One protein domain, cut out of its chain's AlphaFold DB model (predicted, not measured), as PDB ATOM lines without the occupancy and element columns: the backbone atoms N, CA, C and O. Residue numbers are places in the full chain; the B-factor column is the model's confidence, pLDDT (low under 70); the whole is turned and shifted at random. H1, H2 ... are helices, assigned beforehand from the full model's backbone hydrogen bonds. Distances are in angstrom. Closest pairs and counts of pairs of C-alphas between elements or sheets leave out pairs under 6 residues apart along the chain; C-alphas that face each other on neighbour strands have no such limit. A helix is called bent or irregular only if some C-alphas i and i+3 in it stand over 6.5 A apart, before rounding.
ATOM      1  N   PRO A 169      73.438 110.562  76.619       63.69
ATOM      2  CA  PRO A 169      73.650 110.026  75.284       63.69
ATOM      3  C   PRO A 169      75.086 110.276  74.809       63.69
ATOM      4  O   PRO A 169      75.643 111.373  74.950       63.69
ATOM      5  N   HIS A 170      75.705 109.253  74.223       66.81
ATOM      6  CA  HIS A 170      77.017 109.389  73.604       66.81
ATOM      7  C   HIS A 170      76.876 109.964  72.194       66.81
ATOM      8  O   HIS A 170      76.208 109.408  71.324       66.81
ATOM      9  N   ARG A 171      77.579 111.070  71.931       65.94
ATOM     10  CA  ARG A 171      77.644 111.664  70.590       65.94
ATOM     11  C   ARG A 171      78.671 110.918  69.738       65.94
ATOM     12  O   ARG A 171      79.866 110.976  70.034       65.94
ATOM     13  N   ALA A 172      78.231 110.317  68.630       66.50
ATOM     14  CA  ALA A 172      79.082 109.602  67.662       66.50
ATOM     15  C   ALA A 172      80.335 110.391  67.252       66.50
ATOM     16  O   ALA A 172      81.440 109.859  67.222       66.50
ATOM     17  N   ARG A 173      80.175 111.697  67.006       71.50
ATOM     18  CA  ARG A 173      81.273 112.588  66.609       71.50
ATOM     19  C   ARG A 173      82.388 112.659  67.650       71.50
ATOM     20  O   ARG A 173      83.551 112.691  67.276       71.50
ATOM     21  N   ARG A 174      82.053 112.654  68.947       79.81
ATOM     22  CA  ARG A 174      83.057 112.677  70.025       79.81
ATOM     23  C   ARG A 174      83.842 111.369  70.083       79.81
ATOM     24  O   ARG A 174      85.038 111.402  70.338       79.81
ATOM     25  N   LEU A 175      83.185 110.241  69.805       78.56
ATOM     26  CA  LEU A 175      83.839 108.933  69.733       78.56
ATOM     27  C   LEU A 175      84.823 108.867  68.563       78.56
ATOM     28  O   LEU A 175      85.975 108.495  68.763       78.56
ATOM     29  N   ILE A 176      84.386 109.282  67.370       80.75
ATOM     30  CA  ILE A 176      85.238 109.315  66.172       80.75
ATOM     31  C   ILE A 176      86.414 110.271  66.383       80.75
ATOM     32  O   ILE A 176      87.545 109.915  66.072       80.75
ATOM     33  N   ALA A 177      86.169 111.456  66.949       86.31
ATOM     34  CA  ALA A 177      87.220 112.430  67.226       86.31
ATOM     35  C   ALA A 177      88.258 111.899  68.226       86.31
ATOM     36  O   ALA A 177      89.449 112.107  68.024       86.31
ATOM     37  N   ALA A 178      87.830 111.189  69.276       89.12
ATOM     38  CA  ALA A 178      88.753 110.596  70.239       89.12
ATOM     39  C   ALA A 178      89.573 109.446  69.627       89.12
ATOM     40  O   ALA A 178      90.785 109.397  69.816       89.12
ATOM     41  N   ASP A 179      88.938 108.557  68.853       88.88
ATOM     42  CA  ASP A 179      89.648 107.480  68.151       88.88
ATOM     43  C   ASP A 179      90.670 108.052  67.149       88.88
ATOM     44  O   ASP A 179      91.812 107.592  67.091       88.88
ATOM     45  N   LEU A 180      90.287 109.104  66.414       90.25
ATOM     46  CA  LEU A 180      91.170 109.813  65.491       90.25
ATOM     47  C   LEU A 180      92.329 110.498  66.225       90.25
ATOM     48  O   LEU A 180      93.463 110.420  65.766       90.25
ATOM     49  N   PHE A 181      92.066 111.131  67.370       93.31
ATOM     50  CA  PHE A 181      93.099 111.756  68.192       93.31
ATOM     51  C   PHE A 181      94.169 110.740  68.602       93.31
ATOM     52  O   PHE A 181      95.350 110.964  68.343       93.31
ATOM     53  N   PHE A 182      93.776 109.590  69.163       92.94
ATOM     54  CA  PHE A 182      94.747 108.556  69.535       92.94
ATOM     55  C   PHE A 182      95.465 107.970  68.322       92.94
ATOM     56  O   PHE A 182      96.668 107.727  68.410       92.94
ATOM     57  N   ALA A 183      94.776 107.782  67.193       91.56
ATOM     58  CA  ALA A 183      95.402 107.312  65.960       91.56
ATOM     59  C   ALA A 183      96.490 108.284  65.475       91.56
ATOM     60  O   ALA A 183      97.613 107.855  65.221       91.56
ATOM     61  N   ILE A 184      96.183 109.583  65.414       92.44
ATOM     62  CA  ILE A 184      97.115 110.630  64.981       92.44
ATOM     63  C   ILE A 184      98.287 110.746  65.957       92.44
ATOM     64  O   ILE A 184      99.438 110.655  65.544       92.44
ATOM     65  N   VAL A 185      98.026 110.926  67.253       93.62
ATOM     66  CA  VAL A 185      99.100 111.195  68.219       93.62
ATOM     67  C   VAL A 185     100.015 109.978  68.373       93.62
ATOM     68  O   VAL A 185     101.233 110.134  68.347       93.62
ATOM     69  N   THR A 186      99.462 108.759  68.428       92.25
ATOM     70  CA  THR A 186     100.281 107.532  68.433       92.25
ATOM     71  C   THR A 186     101.136 107.464  67.172       92.25
ATOM     72  O   THR A 186     102.340 107.234  67.245       92.25
ATOM     73  N   ASN A 187     100.550 107.745  66.008       93.19
ATOM     74  CA  ASN A 187     101.277 107.751  64.751       93.19
ATOM     75  C   ASN A 187     102.429 108.775  64.732       93.19
ATOM     76  O   ASN A 187     103.550 108.395  64.404       93.19
ATOM     77  N   PHE A 188     102.207 110.009  65.188       92.81
ATOM     78  CA  PHE A 188     103.273 111.006  65.333       92.81
ATOM     79  C   PHE A 188     104.403 110.510  66.239       92.81
ATOM     80  O   PHE A 188     105.569 110.595  65.858       92.81
ATOM     81  N   THR A 189     104.081 109.942  67.406       92.62
ATOM     82  CA  THR A 189     105.116 109.452  68.333       92.62
ATOM     83  C   THR A 189     105.959 108.313  67.760       92.62
ATOM     84  O   THR A 189     107.140 108.210  68.078       92.62
ATOM     85  N   LEU A 190     105.382 107.488  66.883       92.12
ATOM     86  CA  LEU A 190     106.074 106.359  66.262       92.12
ATOM     87  C   LEU A 190     106.836 106.746  64.991       92.12
ATOM     88  O   LEU A 190     107.848 106.120  64.676       92.12
ATOM     89  N   VAL A 191     106.346 107.734  64.237       91.94
ATOM     90  CA  VAL A 191     106.873 108.077  62.909       91.94
ATOM     91  C   VAL A 191     107.846 109.244  62.942       91.94
ATOM     92  O   VAL A 191     108.821 109.211  62.203       91.94
ATOM     93  N   LEU A 192     107.660 110.250  63.800       91.12
ATOM     94  CA  LEU A 192     108.554 111.414  63.819       91.12
ATOM     95  C   LEU A 192     110.050 111.082  63.968       91.12
ATOM     96  O   LEU A 192     110.835 111.747  63.292       91.12
ATOM     97  N   PRO A 193     110.471 110.067  64.753       90.19
ATOM     98  CA  PRO A 193     111.888 109.705  64.840       90.19
ATOM     99  C   PRO A 193     112.517 109.263  63.508       90.19
ATOM    100  O   PRO A 193     113.728 109.324  63.341       90.19
ATOM    101  N   VAL A 194     111.706 108.869  62.517       90.12
ATOM    102  CA  VAL A 194     112.182 108.488  61.177       90.12
ATOM    103  C   VAL A 194     112.955 109.612  60.487       90.12
ATOM    104  O   VAL A 194     113.823 109.320  59.669       90.12
ATOM    105  N   ARG A 195     112.671 110.876  60.823       87.44
ATOM    106  CA  ARG A 195     113.338 112.045  60.232       87.44
ATOM    107  C   ARG A 195     114.859 112.041  60.426       87.44
ATOM    108  O   ARG A 195     115.561 112.653  59.636       87.44
ATOM    109  N   ASP A 196     115.345 111.357  61.462       85.94
ATOM    110  CA  ASP A 196     116.766 111.306  61.808       85.94
ATOM    111  C   ASP A 196     117.507 110.214  61.000       85.94
ATOM    112  O   ASP A 196     118.713 110.025  61.136       85.94
ATOM    113  N   LYS A 197     116.796 109.473  60.133       88.69
ATOM    114  CA  LYS A 197     117.380 108.443  59.266       88.69
ATOM    115  C   LYS A 197     117.882 109.017  57.941       88.69
ATOM    116  O   LYS A 197     117.194 109.836  57.332       88.69
ATOM    117  N   PRO A 198     118.967 108.455  57.376       86.56
ATOM    118  CA  PRO A 198     119.556 108.938  56.125       86.56
ATOM    119  C   PRO A 198     118.586 108.884  54.936       86.56
ATOM    120  O   PRO A 198     118.569 109.790  54.113       86.56
ATOM    121  N   ALA A 199     117.716 107.870  54.868       86.69
ATOM    122  CA  ALA A 199     116.717 107.740  53.800       86.69
ATOM    123  C   ALA A 199     115.652 108.856  53.795       86.69
ATOM    124  O   ALA A 199     114.948 109.023  52.802       86.69
ATOM    125  N   TYR A 200     115.522 109.593  54.900       87.50
ATOM    126  CA  TYR A 200     114.583 110.701  55.064       87.50
ATOM    127  C   TYR A 200     115.308 112.046  55.203       87.50
ATOM    128  O   TYR A 200     114.674 113.053  55.522       87.50
ATOM    129  N   SER A 201     116.621 112.064  54.933       87.25
ATOM    130  CA  SER A 201     117.406 113.289  54.838       87.25
ATOM    131  C   SER A 201     116.889 114.148  53.687       87.25
ATOM    132  O   SER A 201     116.697 113.673  52.568       87.25
ATOM    133  N   LEU A 202     116.684 115.431  53.978       89.12
ATOM    134  CA  LEU A 202     116.254 116.442  53.012       89.12
ATOM    135  C   LEU A 202     117.435 117.210  52.398       89.12
ATOM    136  O   LEU A 202     117.215 118.189  51.692       89.12
ATOM    137  N   GLU A 203     118.677 116.772  52.632       88.44
ATOM    138  CA  GLU A 203     119.889 117.415  52.090       88.44
ATOM    139  C   GLU A 203     119.881 117.506  50.558       88.44
ATOM    140  O   GLU A 203     120.337 118.495  49.994       88.44
ATOM    141  N   HIS A 204     119.311 116.502  49.887       85.31
ATOM    142  CA  HIS A 204     119.198 116.446  48.425       85.31
ATOM    143  C   HIS A 204     117.882 117.057  47.898       85.31
ATOM    144  O   HIS A 204     117.584 116.947  46.711       85.31
ATOM    145  N   GLY A 205     117.089 117.691  48.770       88.50
ATOM    146  CA  GLY A 205     115.782 118.261  48.445       88.50
ATOM    147  C   GLY A 205     114.642 117.236  48.375       88.50
ATOM    148  O   GLY A 205     114.849 116.022  48.371       88.50
ATOM    149  N   TYR A 206     113.402 117.734  48.319       91.31
ATOM    150  CA  TYR A 206     112.197 116.887  48.320       91.31
ATOM    151  C   TYR A 206     111.993 116.098  47.017       91.31
ATOM    152  O   TYR A 206     111.305 115.079  47.041       91.31
ATOM    153  N   GLY A 207     112.577 116.544  45.899       89.06
ATOM    154  CA  GLY A 207     112.496 115.878  44.594       89.06
ATOM    155  C   GLY A 207     113.433 114.684  44.432       89.06
ATOM    156  O   GLY A 207     113.359 113.965  43.434       89.06
ATOM    157  N   TYR A 208     114.312 114.439  45.406       93.38
ATOM    158  CA  TYR A 208     115.249 113.327  45.360       93.38
ATOM    159  C   TYR A 208     114.500 111.987  45.328       93.38
ATOM    160  O   TYR A 208     113.801 111.622  46.274       93.38
ATOM    161  N   ALA A 209     114.641 111.230  44.234       92.81
ATOM    162  CA  ALA A 209     113.820 110.041  43.990       92.81
ATOM    163  C   ALA A 209     113.846 109.005  45.140       92.81
ATOM    164  O   ALA A 209     112.773 108.529  45.519       92.81
ATOM    165  N   PRO A 210     114.998 108.687  45.769       94.12
ATOM    166  CA  PRO A 210     115.023 107.802  46.934       94.12
ATOM    167  C   PRO A 210     114.220 108.323  48.131       94.12
ATOM    168  O   PRO A 210     113.545 107.530  48.789       94.12
ATOM    169  N   PHE A 211     114.230 109.637  48.381       93.94
ATOM    170  CA  PHE A 211     113.417 110.256  49.430       93.94
ATOM    171  C   PHE A 211     111.922 110.102  49.127       93.94
ATOM    172  O   PHE A 211     111.164 109.643  49.980       93.94
ATOM    173  N   VAL A 212     111.498 110.414  47.897       95.75
ATOM    174  CA  VAL A 212     110.090 110.296  47.476       95.75
ATOM    175  C   VAL A 212     109.586 108.860  47.628       95.75
ATOM    176  O   VAL A 212     108.497 108.641  48.161       95.75
ATOM    177  N   VAL A 213     110.386 107.871  47.218       96.06
ATOM    178  CA  VAL A 213     110.042 106.449  47.360       96.06
ATOM    179  C   VAL A 213     109.948 106.049  48.834       96.06
ATOM    180  O   VAL A 213     108.962 105.426  49.233       96.06
ATOM    181  N   ALA A 214     110.925 106.429  49.664       94.00
ATOM    182  CA  ALA A 214     110.897 106.149  51.098       94.00
ATOM    183  C   ALA A 214     109.671 106.782  51.779       94.00
ATOM    184  O   ALA A 214     108.985 106.129  52.569       94.00
ATOM    185  N   PHE A 215     109.343 108.024  51.420       95.88
ATOM    186  CA  PHE A 215     108.188 108.744  51.939       95.88
ATOM    187  C   PHE A 215     106.858 108.114  51.505       95.88
ATOM    188  O   PHE A 215     105.962 107.945  52.331       95.88
ATOM    189  N   ALA A 216     106.737 107.684  50.248       96.62
ATOM    190  CA  ALA A 216     105.556 106.970  49.768       96.62
ATOM    191  C   ALA A 216     105.344 105.648  50.525       96.62
ATOM    192  O   ALA A 216     104.232 105.369  50.976       96.62
ATOM    193  N   ILE A 217     106.410 104.865  50.732       95.38
ATOM    194  CA  ILE A 217     106.357 103.626  51.525       95.38
ATOM    195  C   ILE A 217     105.914 103.927  52.959       95.38
ATOM    196  O   ILE A 217     105.040 103.239  53.491       95.38
ATOM    197  N   LEU A 218     106.474 104.971  53.578       95.00
ATOM    198  CA  LEU A 218     106.081 105.404  54.915       95.00
ATOM    199  C   LEU A 218     104.584 105.726  54.979       95.00
ATOM    200  O   LEU A 218     103.892 105.198  55.847       95.00
ATOM    201  N   LEU A 219     104.063 106.544  54.059       95.88
ATOM    202  CA  LEU A 219     102.643 106.900  54.048       95.88
ATOM    203  C   LEU A 219     101.739 105.690  53.812       95.88
ATOM    204  O   LEU A 219     100.687 105.604  54.438       95.88
ATOM    205  N   VAL A 220     102.142 104.731  52.975       95.81
ATOM    206  CA  VAL A 220     101.388 103.482  52.780       95.81
ATOM    207  C   VAL A 220     101.315 102.674  54.078       95.81
ATOM    208  O   VAL A 220     100.234 102.217  54.450       95.81
ATOM    209  N   ILE A 221     102.429 102.541  54.804       93.19
ATOM    210  CA  ILE A 221     102.459 101.861  56.109       93.19
ATOM    211  C   ILE A 221     101.547 102.585  57.107       93.19
ATOM    212  O   ILE A 221     100.733 101.953  57.781       93.19
ATOM    213  N   VAL A 222     101.642 103.914  57.180       94.25
ATOM    214  CA  VAL A 222     100.803 104.737  58.061       94.25
ATOM    215  C   VAL A 222      99.323 104.588  57.712       94.25
ATOM    216  O   VAL A 222      98.502 104.373  58.603       94.25
ATOM    217  N   CYS A 223      98.983 104.624  56.425       94.06
ATOM    218  CA  CYS A 223      97.629 104.425  55.924       94.06
ATOM    219  C   CYS A 223      97.083 103.047  56.330       94.06
ATOM    220  O   CYS A 223      95.984 102.959  56.879       94.06
ATOM    221  N   ALA A 224      97.876 101.982  56.173       92.12
ATOM    222  CA  ALA A 224      97.493 100.634  56.587       92.12
ATOM    223  C   ALA A 224      97.200 100.547  58.097       92.12
ATOM    224  O   ALA A 224      96.175  99.981  58.490       92.12
ATOM    225  N   PHE A 225      98.036 101.156  58.946       90.81
ATOM    226  CA  PHE A 225      97.782 101.224  60.390       90.81
ATOM    227  C   PHE A 225      96.505 101.998  60.718       90.81
ATOM    228  O   PHE A 225      95.677 101.518  61.494       90.81
ATOM    229  N   MET A 226      96.312 103.171  60.111       91.75
ATOM    230  CA  MET A 226      95.117 103.987  60.321       91.75
ATOM    231  C   MET A 226      93.842 103.232  59.913       91.75
ATOM    232  O   MET A 226      92.891 103.177  60.695       91.75
ATOM    233  N   ILE A 227      93.830 102.580  58.748       90.56
ATOM    234  CA  ILE A 227      92.696 101.768  58.276       90.56
ATOM    235  C   ILE A 227      92.444 100.576  59.210       90.56
ATOM    236  O   ILE A 227      91.292 100.294  59.557       90.56
ATOM    237  N   GLY A 228      93.506  99.901  59.661       88.00
ATOM    238  CA  GLY A 228      93.413  98.803  60.623       88.00
ATOM    239  C   GLY A 228      92.734  99.235  61.925       88.00
ATOM    240  O   GLY A 228      91.803  98.576  62.392       88.00
ATOM    241  N   PHE A 229      93.124 100.391  62.473       86.31
ATOM    242  CA  PHE A 229      92.480 100.961  63.657       86.31
ATOM    243  C   PHE A 229      91.033 101.406  63.397       86.31
ATOM    244  O   PHE A 229      90.168 101.171  64.245       86.31
ATOM    245  N   ALA A 230      90.735 101.992  62.233       87.62
ATOM    246  CA  ALA A 230      89.376 102.402  61.865       87.62
ATOM    247  C   ALA A 230      88.407 101.206  61.770       87.62
ATOM    248  O   ALA A 230      87.245 101.296  62.192       87.62
ATOM    249  N   SER A 231      88.915 100.067  61.290       85.50
ATOM    250  CA  SER A 231      88.175  98.817  61.061       85.50
ATOM    251  C   SER A 231      87.841  98.033  62.336       85.50
ATOM    252  O   SER A 231      87.108  97.042  62.274       85.50
ATOM    253  N   ARG A 232      88.346  98.457  63.504       85.12
ATOM    254  CA  ARG A 232      88.076  97.802  64.792       85.12
ATOM    255  C   ARG A 232      86.578  97.816  65.107       85.12
ATOM    256  O   ARG A 232      85.992  98.886  65.295       85.12
ATOM    257  N   SER A 233      85.995  96.624  65.236       85.00
ATOM    258  CA  SER A 233      84.585  96.462  65.600       85.00
ATOM    259  C   SER A 233      84.335  96.793  67.075       85.00
ATOM    260  O   SER A 233      85.118  96.434  67.959       85.00
ATOM    261  N   ARG A 234      83.208  97.457  67.337       85.56
ATOM    262  CA  ARG A 234      82.647  97.761  68.660       85.56
ATOM    263  C   ARG A 234      81.262  97.143  68.862       85.56
ATOM    264  O   ARG A 234      80.566  97.532  69.796       85.56
ATOM    265  N   ARG A 235      80.865  96.163  68.039       87.25
ATOM    266  CA  ARG A 235      79.494  95.614  68.009       87.25
ATOM    267  C   ARG A 235      78.904  95.298  69.389       87.25
ATOM    268  O   ARG A 235      77.817  95.758  69.696       87.25
ATOM    269  N   ALA A 236      79.632  94.583  70.253       85.50
ATOM    270  CA  ALA A 236      79.112  94.128  71.548       85.50
ATOM    271  C   ALA A 236      78.917  95.284  72.539       85.50
ATOM    272  O   ALA A 236      77.918  95.335  73.251       85.50
ATOM    273  N   THR A 237      79.859  96.228  72.555       87.44
ATOM    274  CA  THR A 237      79.742  97.458  73.340       87.44
ATOM    275  C   THR A 237      78.574  98.297  72.835       87.44
ATOM    276  O   THR A 237      77.773  98.761  73.640       87.44
ATOM    277  N   LEU A 238      78.435  98.428  71.513       86.25
ATOM    278  CA  LEU A 238      77.370  99.202  70.889       86.25
ATOM    279  C   LEU A 238      75.983  98.594  71.135       86.25
ATOM    280  O   LEU A 238      75.042  99.332  71.401       86.25
ATOM    281  N   THR A 239      75.852  97.262  71.128       86.75
ATOM    282  CA  THR A 239      74.607  96.587  71.526       86.75
ATOM    283  C   THR A 239      74.207  96.965  72.947       86.75
ATOM    284  O   THR A 239      73.038  97.226  73.207       86.75
ATOM    285  N   GLY A 240      75.162  97.021  73.876       86.56
ATOM    286  CA  GLY A 240      74.864  97.444  75.239       86.56
ATOM    287  C   GLY A 240      74.531  98.925  75.341       86.56
ATOM    288  O   GLY A 240      73.572  99.269  76.017       86.56
ATOM    289  N   GLU A 241      75.250  99.796  74.628       86.19
ATOM    290  CA  GLU A 241      74.920 101.226  74.549       86.19
ATOM    291  C   GLU A 241      73.492 101.460  74.005       86.19
ATOM    292  O   GLU A 241      72.780 102.305  74.545       86.19
ATOM    293  N   LEU A 242      73.044 100.689  73.003       84.25
ATOM    294  CA  LEU A 242      71.658 100.708  72.506       84.25
ATOM    295  C   LEU A 242      70.663 100.255  73.579       84.25
ATOM    296  O   LEU A 242      69.742 100.999  73.907       84.25
ATOM    297  N   LEU A 243      70.909  99.100  74.206       82.25
ATOM    298  CA  LEU A 243      70.043  98.562  75.261       82.25
ATOM    299  C   LEU A 243      69.959  99.483  76.499       82.25
ATOM    300  O   LEU A 243      68.990  99.396  77.255       82.25
ATOM    301  N   MET A 244      70.967 100.330  76.729       80.06
ATOM    302  CA  MET A 244      70.992 101.363  77.776       80.06
ATOM    303  C   MET A 244      70.272 102.659  77.374       80.06
ATOM    304  O   MET A 244      70.145 103.551  78.210       80.06
ATOM    305  N   GLY A 245      69.875 102.819  76.107       75.50
ATOM    306  CA  GLY A 245      69.351 104.079  75.574       75.50
ATOM    307  C   GLY A 245      70.410 105.179  75.404       75.50
ATOM    308  O   GLY A 245      70.067 106.353  75.325       75.50
ATOM    309  N   LYS A 246      71.706 104.831  75.355       76.00
ATOM    310  CA  LYS A 246      72.817 105.795  75.194       76.00
ATOM    311  C   LYS A 246      73.060 106.221  73.745       76.00
ATOM    312  O   LYS A 246      73.792 107.187  73.517       76.00
ATOM    313  N   ALA A 247      72.524 105.488  72.772       69.19
ATOM    314  CA  ALA A 247      72.719 105.792  71.362       69.19
ATOM    315  C   ALA A 247      71.806 106.949  70.926       69.19
ATOM    316  O   ALA A 247      70.590 106.808  70.871       69.19
ATOM    317  N   ASP A 248      72.410 108.091  70.607       65.75
ATOM    318  CA  ASP A 248      71.714 109.287  70.119       65.75
ATOM    319  C   ASP A 248      71.086 109.051  68.722       65.75
ATOM    320  O   ASP A 248      71.650 108.341  67.883       65.75
ATOM    321  N   GLU A 249      69.971 109.714  68.402       64.62
ATOM    322  CA  GLU A 249      69.431 109.781  67.036       64.62
ATOM    323  C   GLU A 249      70.477 110.288  66.031       64.62
ATOM    324  O   GLU A 249      70.520 109.839  64.883       64.62
ATOM    325  N   GLN A 250      71.379 111.180  66.458       61.88
ATOM    326  CA  GLN A 250      72.507 111.614  65.630       61.88
ATOM    327  C   GLN A 250      73.477 110.473  65.306       61.88
ATOM    328  O   GLN A 250      74.027 110.440  64.206       61.88
ATOM    329  N   PHE A 251      73.685 109.535  66.235       62.62
ATOM    330  CA  PHE A 251      74.499 108.340  66.004       62.62
ATOM    331  C   PHE A 251      73.852 107.464  64.932       62.62
ATOM    332  O   PHE A 251      74.515 107.050  63.982       62.62
ATOM    333  N   ILE A 252      72.539 107.268  65.038       64.69
ATOM    334  CA  ILE A 252      71.740 106.506  64.078       64.69
ATOM    335  C   ILE A 252      71.756 107.153  62.689       64.69
ATOM    336  O   ILE A 252      71.898 106.443  61.697       64.69
ATOM    337  N   ARG A 253      71.651 108.483  62.596       66.31
ATOM    338  CA  ARG A 253      71.690 109.206  61.314       66.31
ATOM    339  C   ARG A 253      73.074 109.188  60.668       66.31
ATOM    340  O   ARG A 253      73.173 108.954  59.470       66.31
ATOM    341  N   LEU A 254      74.134 109.426  61.444       64.06
ATOM    342  CA  LEU A 254      75.506 109.483  60.926       64.06
ATOM    343  C   LEU A 254      75.996 108.105  60.468       64.06
ATOM    344  O   LEU A 254      76.647 107.995  59.436       64.06
ATOM    345  N   ALA A 255      75.655 107.062  61.227       59.59
ATOM    346  CA  ALA A 255      75.928 105.692  60.834       59.59
ATOM    347  C   ALA A 255      74.987 105.244  59.710       59.59
ATOM    348  O   ALA A 255      75.429 104.545  58.821       59.59
ATOM    349  N   GLY A 256      73.706 105.628  59.717       55.66
ATOM    350  CA  GLY A 256      72.672 105.096  58.821       55.66
ATOM    351  C   GLY A 256      72.518 105.767  57.454       55.66
ATOM    352  O   GLY A 256      71.772 105.239  56.638       55.66
ATOM    353  N   ALA A 257      73.168 106.903  57.183       58.28
ATOM    354  CA  ALA A 257      73.052 107.581  55.891       58.28
ATOM    355  C   ALA A 257      73.773 106.777  54.791       58.28
ATOM    356  O   ALA A 257      74.998 106.684  54.835       58.28
ATOM    357  N   PRO A 258      73.073 106.212  53.789       54.25
ATOM    358  CA  PRO A 258      73.705 105.421  52.742       54.25
ATOM    359  C   PRO A 258      74.462 106.343  51.780       54.25
ATOM    360  O   PRO A 258      73.907 106.910  50.845       54.25
ATOM    361  N   SER A 259      75.760 106.514  52.004       62.44
ATOM    362  CA  SER A 259      76.654 107.060  50.987       62.44
ATOM    363  C   SER A 259      76.964 105.995  49.927       62.44
ATOM    364  O   SER A 259      77.122 104.813  50.243       62.44
ATOM    365  N   ARG A 260      77.130 106.409  48.664       65.69
ATOM    366  CA  ARG A 260      77.603 105.525  47.575       65.69
ATOM    367  C   ARG A 260      78.939 104.842  47.911       65.69
ATOM    368  O   ARG A 260      79.237 103.782  47.374       65.69
ATOM    369  N   TRP A 261      79.705 105.416  48.842       66.88
ATOM    370  CA  TRP A 261      80.964 104.879  49.349       66.88
ATOM    371  C   TRP A 261      80.818 103.526  50.061       66.88
ATOM    372  O   TRP A 261      81.723 102.698  49.982       66.88
ATOM    373  N   PHE A 262      79.672 103.263  50.704       65.25
ATOM    374  CA  PHE A 262      79.408 101.977  51.367       65.25
ATOM    375  C   PHE A 262      79.174 100.831  50.372       65.25
ATOM    376  O   PHE A 262      79.356  99.672  50.734       65.25
ATOM    377  N   GLY A 263      78.790 101.147  49.130       65.19
ATOM    378  CA  GLY A 263      78.550 100.163  48.069       65.19
ATOM    379  C   GLY A 263      79.817  99.687  47.350       65.19
ATOM    380  O   GLY A 263      79.766  98.705  46.615       65.19
ATOM    381  N   VAL A 264      80.960 100.351  47.554       79.12
ATOM    382  CA  VAL A 264      82.247  99.923  46.988       79.12
ATOM    383  C   VAL A 264      82.785  98.751  47.806       79.12
ATOM    384  O   VAL A 264      82.790  98.808  49.037       79.12
ATOM    385  N   SER A 265      83.276  97.698  47.145       85.56
ATOM    386  CA  SER A 265      83.892  96.559  47.838       85.56
ATOM    387  C   SER A 265      85.084  97.005  48.697       85.56
ATOM    388  O   SER A 265      85.782  97.966  48.368       85.56
ATOM    389  N   ALA A 266      85.346  96.298  49.802       83.69
ATOM    390  CA  ALA A 266      86.467  96.625  50.689       83.69
ATOM    391  C   ALA A 266      87.811  96.633  49.936       83.69
ATOM    392  O   ALA A 266      88.612  97.546  50.108       83.69
ATOM    393  N   ILE A 267      88.004  95.666  49.031       87.38
ATOM    394  CA  ILE A 267      89.190  95.578  48.171       87.38
ATOM    395  C   ILE A 267      89.304  96.828  47.296       87.38
ATOM    396  O   ILE A 267      90.353  97.462  47.286       87.38
ATOM    397  N   GLY A 268      88.219  97.235  46.628       88.62
ATOM    398  CA  GLY A 268      88.217  98.425  45.776       88.62
ATOM    399  C   GLY A 268      88.577  99.701  46.541       88.62
ATOM    400  O   GLY A 268      89.396 100.488  46.066       88.62
ATOM    401  N   ARG A 269      88.036  99.881  47.756       90.12
ATOM    402  CA  ARG A 269      88.396 101.022  48.615       90.12
ATOM    403  C   ARG A 269      89.872 100.997  49.000       90.12
ATOM    404  O   ARG A 269      90.538 102.019  48.892       90.12
ATOM    405  N   TYR A 270      90.400  99.847  49.413       91.31
ATOM    406  CA  TYR A 270      91.793  99.734  49.853       91.31
ATOM    407  C   TYR A 270      92.789  99.910  48.707       91.31
ATOM    408  O   TYR A 270      93.806 100.576  48.890       91.31
ATOM    409  N   THR A 271      92.478  99.405  47.511       92.31
ATOM    410  CA  THR A 271      93.268  99.682  46.305       92.31
ATOM    411  C   THR A 271      93.276 101.175  45.990       92.31
ATOM    412  O   THR A 271      94.335 101.738  45.722       92.31
ATOM    413  N   LEU A 272      92.123 101.843  46.081       92.38
ATOM    414  CA  LEU A 272      92.041 103.285  45.870       92.38
ATOM    415  C   LEU A 272      92.843 104.062  46.924       92.38
ATOM    416  O   LEU A 272      93.586 104.971  46.560       92.38
ATOM    417  N   TYR A 273      92.746 103.700  48.207       94.00
ATOM    418  CA  TYR A 273      93.542 104.316  49.273       94.00
ATOM    419  C   TYR A 273      95.042 104.145  49.029       94.00
ATOM    420  O   TYR A 273      95.790 105.110  49.158       94.00
ATOM    421  N   LEU A 274      95.482 102.960  48.604       94.12
ATOM    422  CA  LEU A 274      96.882 102.695  48.278       94.12
ATOM    423  C   LEU A 274      97.373 103.588  47.129       94.12
ATOM    424  O   LEU A 274      98.347 104.322  47.292       94.12
ATOM    425  N   VAL A 275      96.677 103.565  45.988       95.19
ATOM    426  CA  VAL A 275      97.059 104.332  44.791       95.19
ATOM    427  C   VAL A 275      97.044 105.833  45.078       95.19
ATOM    428  O   VAL A 275      98.008 106.532  44.775       95.19
ATOM    429  N   SER A 276      95.984 106.331  45.719       95.06
ATOM    430  CA  SER A 276      95.878 107.751  46.075       95.06
ATOM    431  C   SER A 276      96.945 108.187  47.078       95.06
ATOM    432  O   SER A 276      97.464 109.289  46.939       95.06
ATOM    433  N   THR A 277      97.339 107.331  48.027       96.31
ATOM    434  CA  THR A 277      98.423 107.628  48.980       96.31
ATOM    435  C   THR A 277      99.771 107.781  48.274       96.31
ATOM    436  O   THR A 277     100.507 108.721  48.567       96.31
ATOM    437  N   VAL A 278     100.087 106.903  47.317       96.50
ATOM    438  CA  VAL A 278     101.344 106.975  46.549       96.50
ATOM    439  C   VAL A 278     101.382 108.222  45.666       96.50
ATOM    440  O   VAL A 278     102.368 108.956  45.682       96.50
ATOM    441  N   ILE A 279     100.295 108.498  44.937       96.94
ATOM    442  CA  ILE A 279     100.184 109.708  44.109       96.94
ATOM    443  C   ILE A 279     100.310 110.956  44.988       96.94
ATOM    444  O   ILE A 279     101.057 111.876  44.657       96.94
ATOM    445  N   TRP A 280      99.625 110.980  46.133       97.44
ATOM    446  CA  TRP A 280      99.676 112.101  47.064       97.44
ATOM    447  C   TRP A 280     101.078 112.336  47.626       97.44
ATOM    448  O   TRP A 280     101.508 113.484  47.686       97.44
ATOM    449  N   ALA A 281     101.813 111.276  47.975       96.44
ATOM    450  CA  ALA A 281     103.194 111.385  48.437       96.44
ATOM    451  C   ALA A 281     104.062 112.156  47.430       96.44
ATOM    452  O   ALA A 281     104.725 113.124  47.795       96.44
ATOM    453  N   ALA A 282     103.997 111.766  46.152       96.38
ATOM    454  CA  ALA A 282     104.751 112.414  45.083       96.38
ATOM    455  C   ALA A 282     104.320 113.874  44.871       96.38
ATOM    456  O   ALA A 282     105.170 114.755  44.749       96.38
ATOM    457  N   LEU A 283     103.008 114.147  44.881       97.00
ATOM    458  CA  LEU A 283     102.474 115.503  44.729       97.00
ATOM    459  C   LEU A 283     102.902 116.429  45.870       97.00
ATOM    460  O   LEU A 283     103.277 117.572  45.618       97.00
ATOM    461  N   VAL A 284     102.867 115.949  47.116       96.62
ATOM    462  CA  VAL A 284     103.276 116.735  48.285       96.62
ATOM    463  C   VAL A 284     104.776 117.013  48.251       96.62
ATOM    464  O   VAL A 284     105.166 118.157  48.474       96.62
ATOM    465  N   CYS A 285     105.612 116.030  47.901       96.12
ATOM    466  CA  CYS A 285     107.048 116.258  47.728       96.12
ATOM    467  C   CYS A 285     107.332 117.311  46.646       96.12
ATOM    468  O   CYS A 285     108.050 118.272  46.914       96.12
ATOM    469  N   ALA A 286     106.703 117.199  45.470       96.06
ATOM    470  CA  ALA A 286     106.863 118.171  44.386       96.06
ATOM    471  C   ALA A 286     106.358 119.577  44.772       96.06
ATOM    472  O   ALA A 286     106.956 120.594  44.414       96.06
ATOM    473  N   ALA A 287     105.259 119.656  45.529       96.00
ATOM    474  CA  ALA A 287     104.746 120.922  46.034       96.00
ATOM    475  C   ALA A 287     105.712 121.566  47.041       96.00
ATOM    476  O   ALA A 287     105.968 122.764  46.953       96.00
ATOM    477  N   PHE A 288     106.277 120.793  47.967       96.38
ATOM    478  CA  PHE A 288     107.243 121.304  48.942       96.38
ATOM    479  C   PHE A 288     108.563 121.716  48.295       96.38
ATOM    480  O   PHE A 288     109.110 122.751  48.663       96.38
ATOM    481  N   GLU A 289     109.029 120.983  47.284       94.19
ATOM    482  CA  GLU A 289     110.190 121.377  46.484       94.19
ATOM    483  C   GLU A 289     110.002 122.751  45.838       94.19
ATOM    484  O   GLU A 289     110.889 123.600  45.904       94.19
ATOM    485  N   LYS A 290     108.818 122.996  45.265       95.25
ATOM    486  CA  LYS A 290     108.520 124.245  44.562       95.25
ATOM    487  C   LYS A 290     108.206 125.416  45.495       95.25
ATOM    488  O   LYS A 290     108.623 126.537  45.220       95.25
ATOM    489  N   TRP A 291     107.419 125.187  46.545       95.00
ATOM    490  CA  TRP A 291     106.794 126.261  47.329       95.00
ATOM    491  C   TRP A 291     107.364 126.418  48.743       95.00
ATOM    492  O   TRP A 291     107.184 127.476  49.343       95.00
ATOM    493  N   ALA A 292     108.029 125.399  49.294       91.88
ATOM    494  CA  ALA A 292     108.507 125.410  50.678       91.88
ATOM    495  C   ALA A 292     109.808 124.594  50.888       91.88
ATOM    496  O   ALA A 292     109.858 123.738  51.781       91.88
ATOM    497  N   PRO A 293     110.889 124.864  50.123       86.38
ATOM    498  CA  PRO A 293     112.110 124.052  50.135       86.38
ATOM    499  C   PRO A 293     112.788 123.964  51.522       86.38
ATOM    500  O   PRO A 293     113.447 122.977  51.830       86.38
ATOM    501  N   GLY A 294     112.577 124.952  52.399       88.44
ATOM    502  CA  GLY A 294     113.168 125.007  53.744       88.44
ATOM    503  C   GLY A 294     112.274 124.549  54.905       88.44
ATOM    504  O   GLY A 294     112.685 124.677  56.053       88.44
ATOM    505  N   ALA A 295     111.051 124.058  54.662       89.38
ATOM    506  CA  ALA A 295     110.088 123.787  55.744       89.38
ATOM    507  C   ALA A 295     110.447 122.585  56.647       89.38
ATOM    508  O   ALA A 295     109.985 122.501  57.785       89.38
ATOM    509  N   GLY A 296     111.272 121.659  56.159       92.00
ATOM    510  CA  GLY A 296     111.669 120.442  56.860       92.00
ATOM    511  C   GLY A 296     110.626 119.317  56.810       92.00
ATOM    512  O   GLY A 296     109.558 119.422  56.207       92.00
ATOM    513  N   PHE A 297     110.940 118.204  57.481       92.56
ATOM    514  CA  PHE A 297     110.141 116.974  57.419       92.56
ATOM    515  C   PHE A 297     108.784 117.077  58.133       92.56
ATOM    516  O   PHE A 297     107.801 116.491  57.687       92.56
ATOM    517  N   VAL A 298     108.705 117.808  59.251       93.25
ATOM    518  CA  VAL A 298     107.486 117.836  60.080       93.25
ATOM    519  C   VAL A 298     106.306 118.484  59.341       93.25
ATOM    520  O   VAL A 298     105.257 117.843  59.269       93.25
ATOM    521  N   PRO A 299     106.433 119.683  58.735       94.62
ATOM    522  CA  PRO A 299     105.326 120.273  57.983       94.62
ATOM    523  C   PRO A 299     104.938 119.447  56.751       94.62
ATOM    524  O   PRO A 299     103.746 119.288  56.487       94.62
ATOM    525  N   LEU A 300     105.922 118.860  56.053       95.62
ATOM    526  CA  LEU A 300     105.692 117.923  54.945       95.62
ATOM    527  C   LEU A 300     104.802 116.760  55.397       95.62
ATOM    528  O   LEU A 300     103.786 116.459  54.770       95.62
ATOM    529  N   TYR A 301     105.158 116.136  56.520       95.31
ATOM    530  CA  TYR A 301     104.421 115.009  57.073       95.31
ATOM    531  C   TYR A 301     103.003 115.392  57.512       95.31
ATOM    532  O   TYR A 301     102.050 114.676  57.209       95.31
ATOM    533  N   CYS A 302     102.828 116.552  58.152       95.31
ATOM    534  CA  CYS A 302     101.510 117.058  58.539       95.31
ATOM    535  C   CYS A 302     100.576 117.238  57.333       95.31
ATOM    536  O   CYS A 302      99.419 116.823  57.393       95.31
ATOM    537  N   VAL A 303     101.069 117.813  56.230       96.06
ATOM    538  CA  VAL A 303     100.287 117.969  54.990       96.06
ATOM    539  C   VAL A 303      99.999 116.608  54.354       96.06
ATOM    540  O   VAL A 303      98.883 116.346  53.903       96.06
ATOM    541  N   ALA A 304     100.978 115.705  54.374       95.19
ATOM    542  CA  ALA A 304     100.823 114.359  53.845       95.19
ATOM    543  C   ALA A 304      99.761 113.528  54.590       95.19
ATOM    544  O   ALA A 304      99.075 112.719  53.968       95.19
ATOM    545  N   LEU A 305      99.574 113.761  55.893       94.81
ATOM    546  CA  LEU A 305      98.575 113.071  56.714       94.81
ATOM    547  C   LEU A 305      97.125 113.493  56.429       94.81
ATOM    548  O   LEU A 305      96.209 112.731  56.736       94.81
ATOM    549  N   VAL A 306      96.890 114.671  55.844       94.25
ATOM    550  CA  VAL A 306      95.537 115.222  55.636       94.25
ATOM    551  C   VAL A 306      94.592 114.243  54.918       94.25
ATOM    552  O   VAL A 306      93.541 113.928  55.481       94.25
ATOM    553  N   PRO A 307      94.912 113.698  53.727       93.44
ATOM    554  CA  PRO A 307      94.027 112.731  53.080       93.44
ATOM    555  C   PRO A 307      93.886 111.427  53.865       93.44
ATOM    556  O   PRO A 307      92.798 110.856  53.879       93.44
ATOM    557  N   LEU A 308      94.926 110.975  54.571       93.88
ATOM    558  CA  LEU A 308      94.867 109.753  55.379       93.88
ATOM    559  C   LEU A 308      93.880 109.899  56.547       93.88
ATOM    560  O   LEU A 308      93.162 108.954  56.870       93.88
ATOM    561  N   VAL A 309      93.768 111.095  57.133       92.69
ATOM    562  CA  VAL A 309      92.743 111.420  58.139       92.69
ATOM    563  C   VAL A 309      91.331 111.317  57.555       92.69
ATOM    564  O   VAL A 309      90.439 110.761  58.200       92.69
ATOM    565  N   PHE A 310      91.114 111.796  56.327       90.62
ATOM    566  CA  PHE A 310      89.819 111.652  55.656       90.62
ATOM    567  C   PHE A 310      89.499 110.189  55.327       90.62
ATOM    568  O   PHE A 310      88.373 109.747  55.565       90.62
ATOM    569  N   MET A 311      90.481 109.418  54.849       91.69
ATOM    570  CA  MET A 311      90.333 107.976  54.607       91.69
ATOM    571  C   MET A 311      89.988 107.229  55.899       91.69
ATOM    572  O   MET A 311      89.058 106.422  55.918       91.69
ATOM    573  N   TYR A 312      90.676 107.551  56.999       91.88
ATOM    574  CA  TYR A 312      90.386 107.017  58.327       91.88
ATOM    575  C   TYR A 312      88.949 107.314  58.755       91.88
ATOM    576  O   TYR A 312      88.228 106.406  59.163       91.88
ATOM    577  N   ALA A 313      88.514 108.573  58.656       87.88
ATOM    578  CA  ALA A 313      87.168 108.974  59.053       87.88
ATOM    579  C   ALA A 313      86.099 108.261  58.209       87.88
ATOM    580  O   ALA A 313      85.107 107.776  58.755       87.88
ATOM    581  N   GLY A 314      86.333 108.141  56.899       86.88
ATOM    582  CA  GLY A 314      85.476 107.395  55.984       86.88
ATOM    583  C   GLY A 314      85.339 105.928  56.386       86.88
ATOM    584  O   GLY A 314      84.223 105.450  56.593       86.88
ATOM    585  N   GLU A 315      86.456 105.222  56.574       89.94
ATOM    586  CA  GLU A 315      86.425 103.807  56.967       89.94
ATOM    587  C   GLU A 315      85.858 103.614  58.380       89.94
ATOM    588  O   GLU A 315      85.149 102.641  58.648       89.94
ATOM    589  N   ARG A 316      86.078 104.573  59.286       87.06
ATOM    590  CA  ARG A 316      85.490 104.529  60.623       87.06
ATOM    591  C   ARG A 316      83.968 104.612  60.563       87.06
ATOM    592  O   ARG A 316      83.302 103.844  61.254       87.06
ATOM    593  N   CYS A 317      83.417 105.477  59.712       84.38
ATOM    594  CA  CYS A 317      81.977 105.546  59.467       84.38
ATOM    595  C   CYS A 317      81.428 104.233  58.885       84.38
ATOM    596  O   CYS A 317      80.376 103.775  59.327       84.38
ATOM    597  N   VAL A 318      82.152 103.587  57.960       85.31
ATOM    598  CA  VAL A 318      81.783 102.265  57.401       85.31
ATOM    599  C   VAL A 318      81.729 101.202  58.489       85.31
ATOM    600  O   VAL A 318      80.726 100.497  58.620       85.31
ATOM    601  N   SER A 319      82.775 101.117  59.309       87.00
ATOM    602  CA  SER A 319      82.835 100.165  60.417       87.00
ATOM    603  C   SER A 319      81.705 100.404  61.427       87.00
ATOM    604  O   SER A 319      81.031  99.457  61.829       87.00
ATOM    605  N   MET A 320      81.421 101.667  61.765       84.06
ATOM    606  CA  MET A 320      80.329 102.029  62.676       84.06
ATOM    607  C   MET A 320      78.941 101.721  62.106       84.06
ATOM    608  O   MET A 320      78.074 101.293  62.865       84.06
ATOM    609  N   HIS A 321      78.718 101.900  60.799       83.69
ATOM    610  CA  HIS A 321      77.466 101.497  60.152       83.69
ATOM    611  C   HIS A 321      77.243  99.988  60.270       83.69
ATOM    612  O   HIS A 321      76.188  99.553  60.729       83.69
ATOM    613  N   ARG A 322      78.261  99.191  59.915       86.00
ATOM    614  CA  ARG A 322      78.210  97.728  60.040       86.00
ATOM    615  C   ARG A 322      77.940  97.306  61.484       86.00
ATOM    616  O   ARG A 322      77.031  96.517  61.730       86.00
ATOM    617  N   ASP A 323      78.695  97.865  62.429       87.56
ATOM    618  CA  ASP A 323      78.545  97.560  63.851       87.56
ATOM    619  C   ASP A 323      77.151  97.938  64.372       87.56
ATOM    620  O   ASP A 323      76.601  97.199  65.182       87.56
ATOM    621  N   LEU A 324      76.560  99.053  63.916       85.31
ATOM    622  CA  LEU A 324      75.208  99.470  64.308       85.31
ATOM    623  C   LEU A 324      74.140  98.504  63.795       85.31
ATOM    624  O   LEU A 324      73.227  98.158  64.544       85.31
ATOM    625  N   THR A 325      74.249  98.063  62.543       84.44
ATOM    626  CA  THR A 325      73.321  97.084  61.966       84.44
ATOM    627  C   THR A 325      73.379  95.768  62.742       84.44
ATOM    628  O   THR A 325      72.353  95.301  63.233       84.44
ATOM    629  N   GLU A 326      74.582  95.234  62.982       87.38
ATOM    630  CA  GLU A 326      74.764  94.028  63.803       87.38
ATOM    631  C   GLU A 326      74.279  94.225  65.250       87.38
ATOM    632  O   GLU A 326      73.716  93.310  65.862       87.38
ATOM    633  N   ALA A 327      74.495  95.415  65.816       87.31
ATOM    634  CA  ALA A 327      74.112  95.719  67.184       87.31
ATOM    635  C   ALA A 327      72.592  95.802  67.362       87.31
ATOM    636  O   ALA A 327      72.108  95.321  68.385       87.31
ATOM    637  N   ARG A 328      71.849  96.324  66.377       86.50
ATOM    638  CA  ARG A 328      70.374  96.321  66.354       86.50
ATOM    639  C   ARG A 328      69.802  94.910  66.291       86.50
ATOM    640  O   ARG A 328      68.870  94.589  67.024       86.50
ATOM    641  N   ASP A 329      70.399  94.036  65.484       86.19
ATOM    642  CA  ASP A 329      70.020  92.619  65.457       86.19
ATOM    643  C   ASP A 329      70.333  91.929  66.794       86.19
ATOM    644  O   ASP A 329      69.588  91.071  67.273       86.19
ATOM    645  N   GLY A 330      71.455  92.295  67.421       84.31
ATOM    646  CA  GLY A 330      71.818  91.874  68.774       84.31
ATOM    647  C   GLY A 330      70.799  92.316  69.826       84.31
ATOM    648  O   GLY A 330      70.320  91.487  70.596       84.31
ATOM    649  N   GLU A 331      70.439  93.597  69.824       85.69
ATOM    650  CA  GLU A 331      69.440  94.197  70.707       85.69
ATOM    651  C   GLU A 331      68.084  93.508  70.546       85.69
ATOM    652  O   GLU A 331      67.515  93.041  71.532       85.69
ATOM    653  N   ARG A 332      67.605  93.354  69.305       85.44
ATOM    654  CA  ARG A 332      66.331  92.693  69.011       85.44
ATOM    655  C   ARG A 332      66.295  91.268  69.555       85.44
ATOM    656  O   ARG A 332      65.301  90.882  70.159       85.44
ATOM    657  N   ARG A 333      67.375  90.495  69.389       85.06
ATOM    658  CA  ARG A 333      67.478  89.138  69.953       85.06
ATOM    659  C   ARG A 333      67.395  89.146  71.475       85.06
ATOM    660  O   ARG A 333      66.602  88.400  72.028       85.06
ATOM    661  N   VAL A 334      68.156  90.013  72.144       84.06
ATOM    662  CA  VAL A 334      68.127  90.116  73.613       84.06
ATOM    663  C   VAL A 334      66.730  90.499  74.107       84.06
ATOM    664  O   VAL A 334      66.219  89.871  75.028       84.06
ATOM    665  N   LEU A 335      66.081  91.475  73.468       82.75
ATOM    666  CA  LEU A 335      64.730  91.902  73.831       82.75
ATOM    667  C   LEU A 335      63.670  90.823  73.576       82.75
ATOM    668  O   LEU A 335      62.715  90.740  74.336       82.75
ATOM    669  N   LEU A 336      63.817  89.999  72.535       81.56
ATOM    670  CA  LEU A 336      62.902  88.884  72.265       81.56
ATOM    671  C   LEU A 336      63.101  87.718  73.239       81.56
ATOM    672  O   LEU A 336      62.124  87.102  73.647       81.56
ATOM    673  N   THR A 337      64.344  87.417  73.619       76.62
ATOM    674  CA  THR A 337      64.666  86.304  74.525       76.62
ATOM    675  C   THR A 337      64.360  86.625  75.990       76.62
ATOM    676  O   THR A 337      63.974  85.732  76.733       76.62
ATOM    677  N   PHE A 338      64.499  87.886  76.407       68.81
ATOM    678  CA  PHE A 338      64.364  88.304  77.809       68.81
ATOM    679  C   PHE A 338      63.242  89.333  78.024       68.81
ATOM    680  O   PHE A 338      63.313  90.142  78.947       68.81
ATOM    681  N   LYS A 339      62.210  89.311  77.167       52.53
ATOM    682  CA  LYS A 339      61.112  90.296  77.129       52.53
ATOM    683  C   LYS A 339      60.359  90.442  78.461       52.53
ATOM    684  O   LYS A 339      59.892  91.535  78.762       52.53
ATOM    685  N   ASP A 340      60.332  89.372  79.260       46.59
ATOM    686  CA  ASP A 340      59.542  89.264  80.495       46.59
ATOM    687  C   ASP A 340      60.378  89.067  81.769       46.59
ATOM    688  O   ASP A 340      59.827  88.952  82.864       46.59
ATOM    689  N   VAL A 341      61.712  89.076  81.678       48.03
ATOM    690  CA  VAL A 341      62.555  89.004  82.879       48.03
ATOM    691  C   VAL A 341      62.726  90.418  83.426       48.03
ATOM    692  O   VAL A 341      63.758  91.065  83.237       48.03
ATOM    693  N   LYS A 342      61.710  90.909  84.151       44.69
ATOM    694  CA  LYS A 342      62.006  91.800  85.278       44.69
ATOM    695  C   LYS A 342      62.946  90.987  86.158       44.69
ATOM    696  O   LYS A 342      62.506  90.021  86.772       44.69
ATOM    697  N   LEU A 343      64.240  91.309  86.145       48.84
ATOM    698  CA  LEU A 343      65.155  90.864  87.190       48.84
ATOM    699  C   LEU A 343      64.441  91.205  88.493       48.84
ATOM    700  O   LEU A 343      64.231  92.388  88.762       48.84
ATOM    701  N   ALA A 344      63.931  90.182  89.180       41.50
ATOM    702  CA  ALA A 344      63.159  90.361  90.390       41.50
ATOM    703  C   ALA A 344      64.065  91.129  91.347       41.50
ATOM    704  O   ALA A 344      65.065  90.597  91.832       41.50
ATOM    705  N   LEU A 345      63.775  92.417  91.523       42.81
ATOM    706  CA  LEU A 345      64.320  93.160  92.641       42.81
ATOM    707  C   LEU A 345      63.864  92.380  93.874       42.81
ATOM    708  O   LEU A 345      62.682  92.017  93.917       42.81
ATOM    709  N   PRO A 346      64.759  92.057  94.819       37.75
ATOM    710  CA  PRO A 346      64.305  91.533  96.092       37.75
ATOM    711  C   PRO A 346      63.298  92.544  96.644       37.75
ATOM    712  O   PRO A 346      63.625  93.711  96.847       37.75
ATOM    713  N   THR A 347      62.041  92.124  96.734       38.09
ATOM    714  CA  THR A 347      61.052  92.783  97.574       38.09
ATOM    715  C   THR A 347      61.501  92.525  99.000       38.09
ATOM    716  O   THR A 347      61.691  91.357  99.344       38.09
ATOM    717  N   ASP A 348      61.741  93.609  99.736       36.66
ATOM    718  CA  ASP A 348      62.143  93.604 101.145       36.66
ATOM    719  C   ASP A 348      61.344  92.612 102.005       36.66
ATOM    720  O   ASP A 348      60.109  92.491 101.792       36.66
TER     721      ASP A 348
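AT A GLANCE: This is residues 169 to 348 of the 348 residues of an uncharacterized protein of Paraburkholderia caffeinitolerans (UniProt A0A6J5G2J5). A long bent helix, H7, has H1, H2 and H6 gathered round its residues 297 to 319 as a loose, elongated bundle, while the short helices H3 and H4 pack on its second arm, H7b, farther along. Residues 336 to 348 stick out as a tail. The printed part has 180 residues, with seven named helices, H1 to H7 in chain order, and no named strand: all helix. It is loose, with a radius of gyration of the C-alphas of 21.7 A, and spans 79 by 38 by 22 A.

IN THESE COORDINATES: H7, residues 297 to 337, was assigned as one helix by its hydrogen bonds but is bent: C-alphas 304 and 307 are 7.0 A apart. Its arms are H7a, residues 297 to 304, and H7b, residues 307 to 337, 44.9 A long, ending at C-alpha 337 (64.666, 86.304, 74.525). H1, residues 172 to 196, 38.2 A, begins at (79.082, 109.602, 67.662); it is irregular, but only just, with C-alphas 190 and 193 6.9 A apart. H2 is residues 209 to 230, 31.2 A; H6 is 266 to 291, 36.1 A. H3 is 235 to 243, H4 249 to 256 and H5 260 to 263.

HOW THE PARTS SIT: H7a and H7b stand at a steep tilt of 55 degrees. H1, H2, H6 and H7b form an up-and-down bundle, each running against the one before. H7b touches H2 at Arg 316 and Ala 230, the closest C-alphas, 4.6 A apart, at a shallow tilt of 16 degrees. H2 touches H6, closest C-alphas Ala 216 and Ala 281, 5.2 A. H3 touches H7b, closest C-alphas Thr 239 and Ala 327, 4.5 A; H4 touches it too, Ala 255 and His 321, 4.5 A. H5 is close to H7b but not clearly touching, closest C-alphas 6.5 A apart. H1 and H6 are apart. Every O i to N i+4 pair is within hydrogen-bond range in H2, H3, H4, H6, H7a and H7b; H1 has 17 of 21, and H5 is too short for one.

THE WHOLE: The C-alphas of His 204 and Asp 348, the farthest apart, are 81.0 A apart. The printed part has no cut. The link H1 to H2 is long; the others are tight. pLDDT is under 70 at residues 169 to 172, 247 to 263 and 338 to 348.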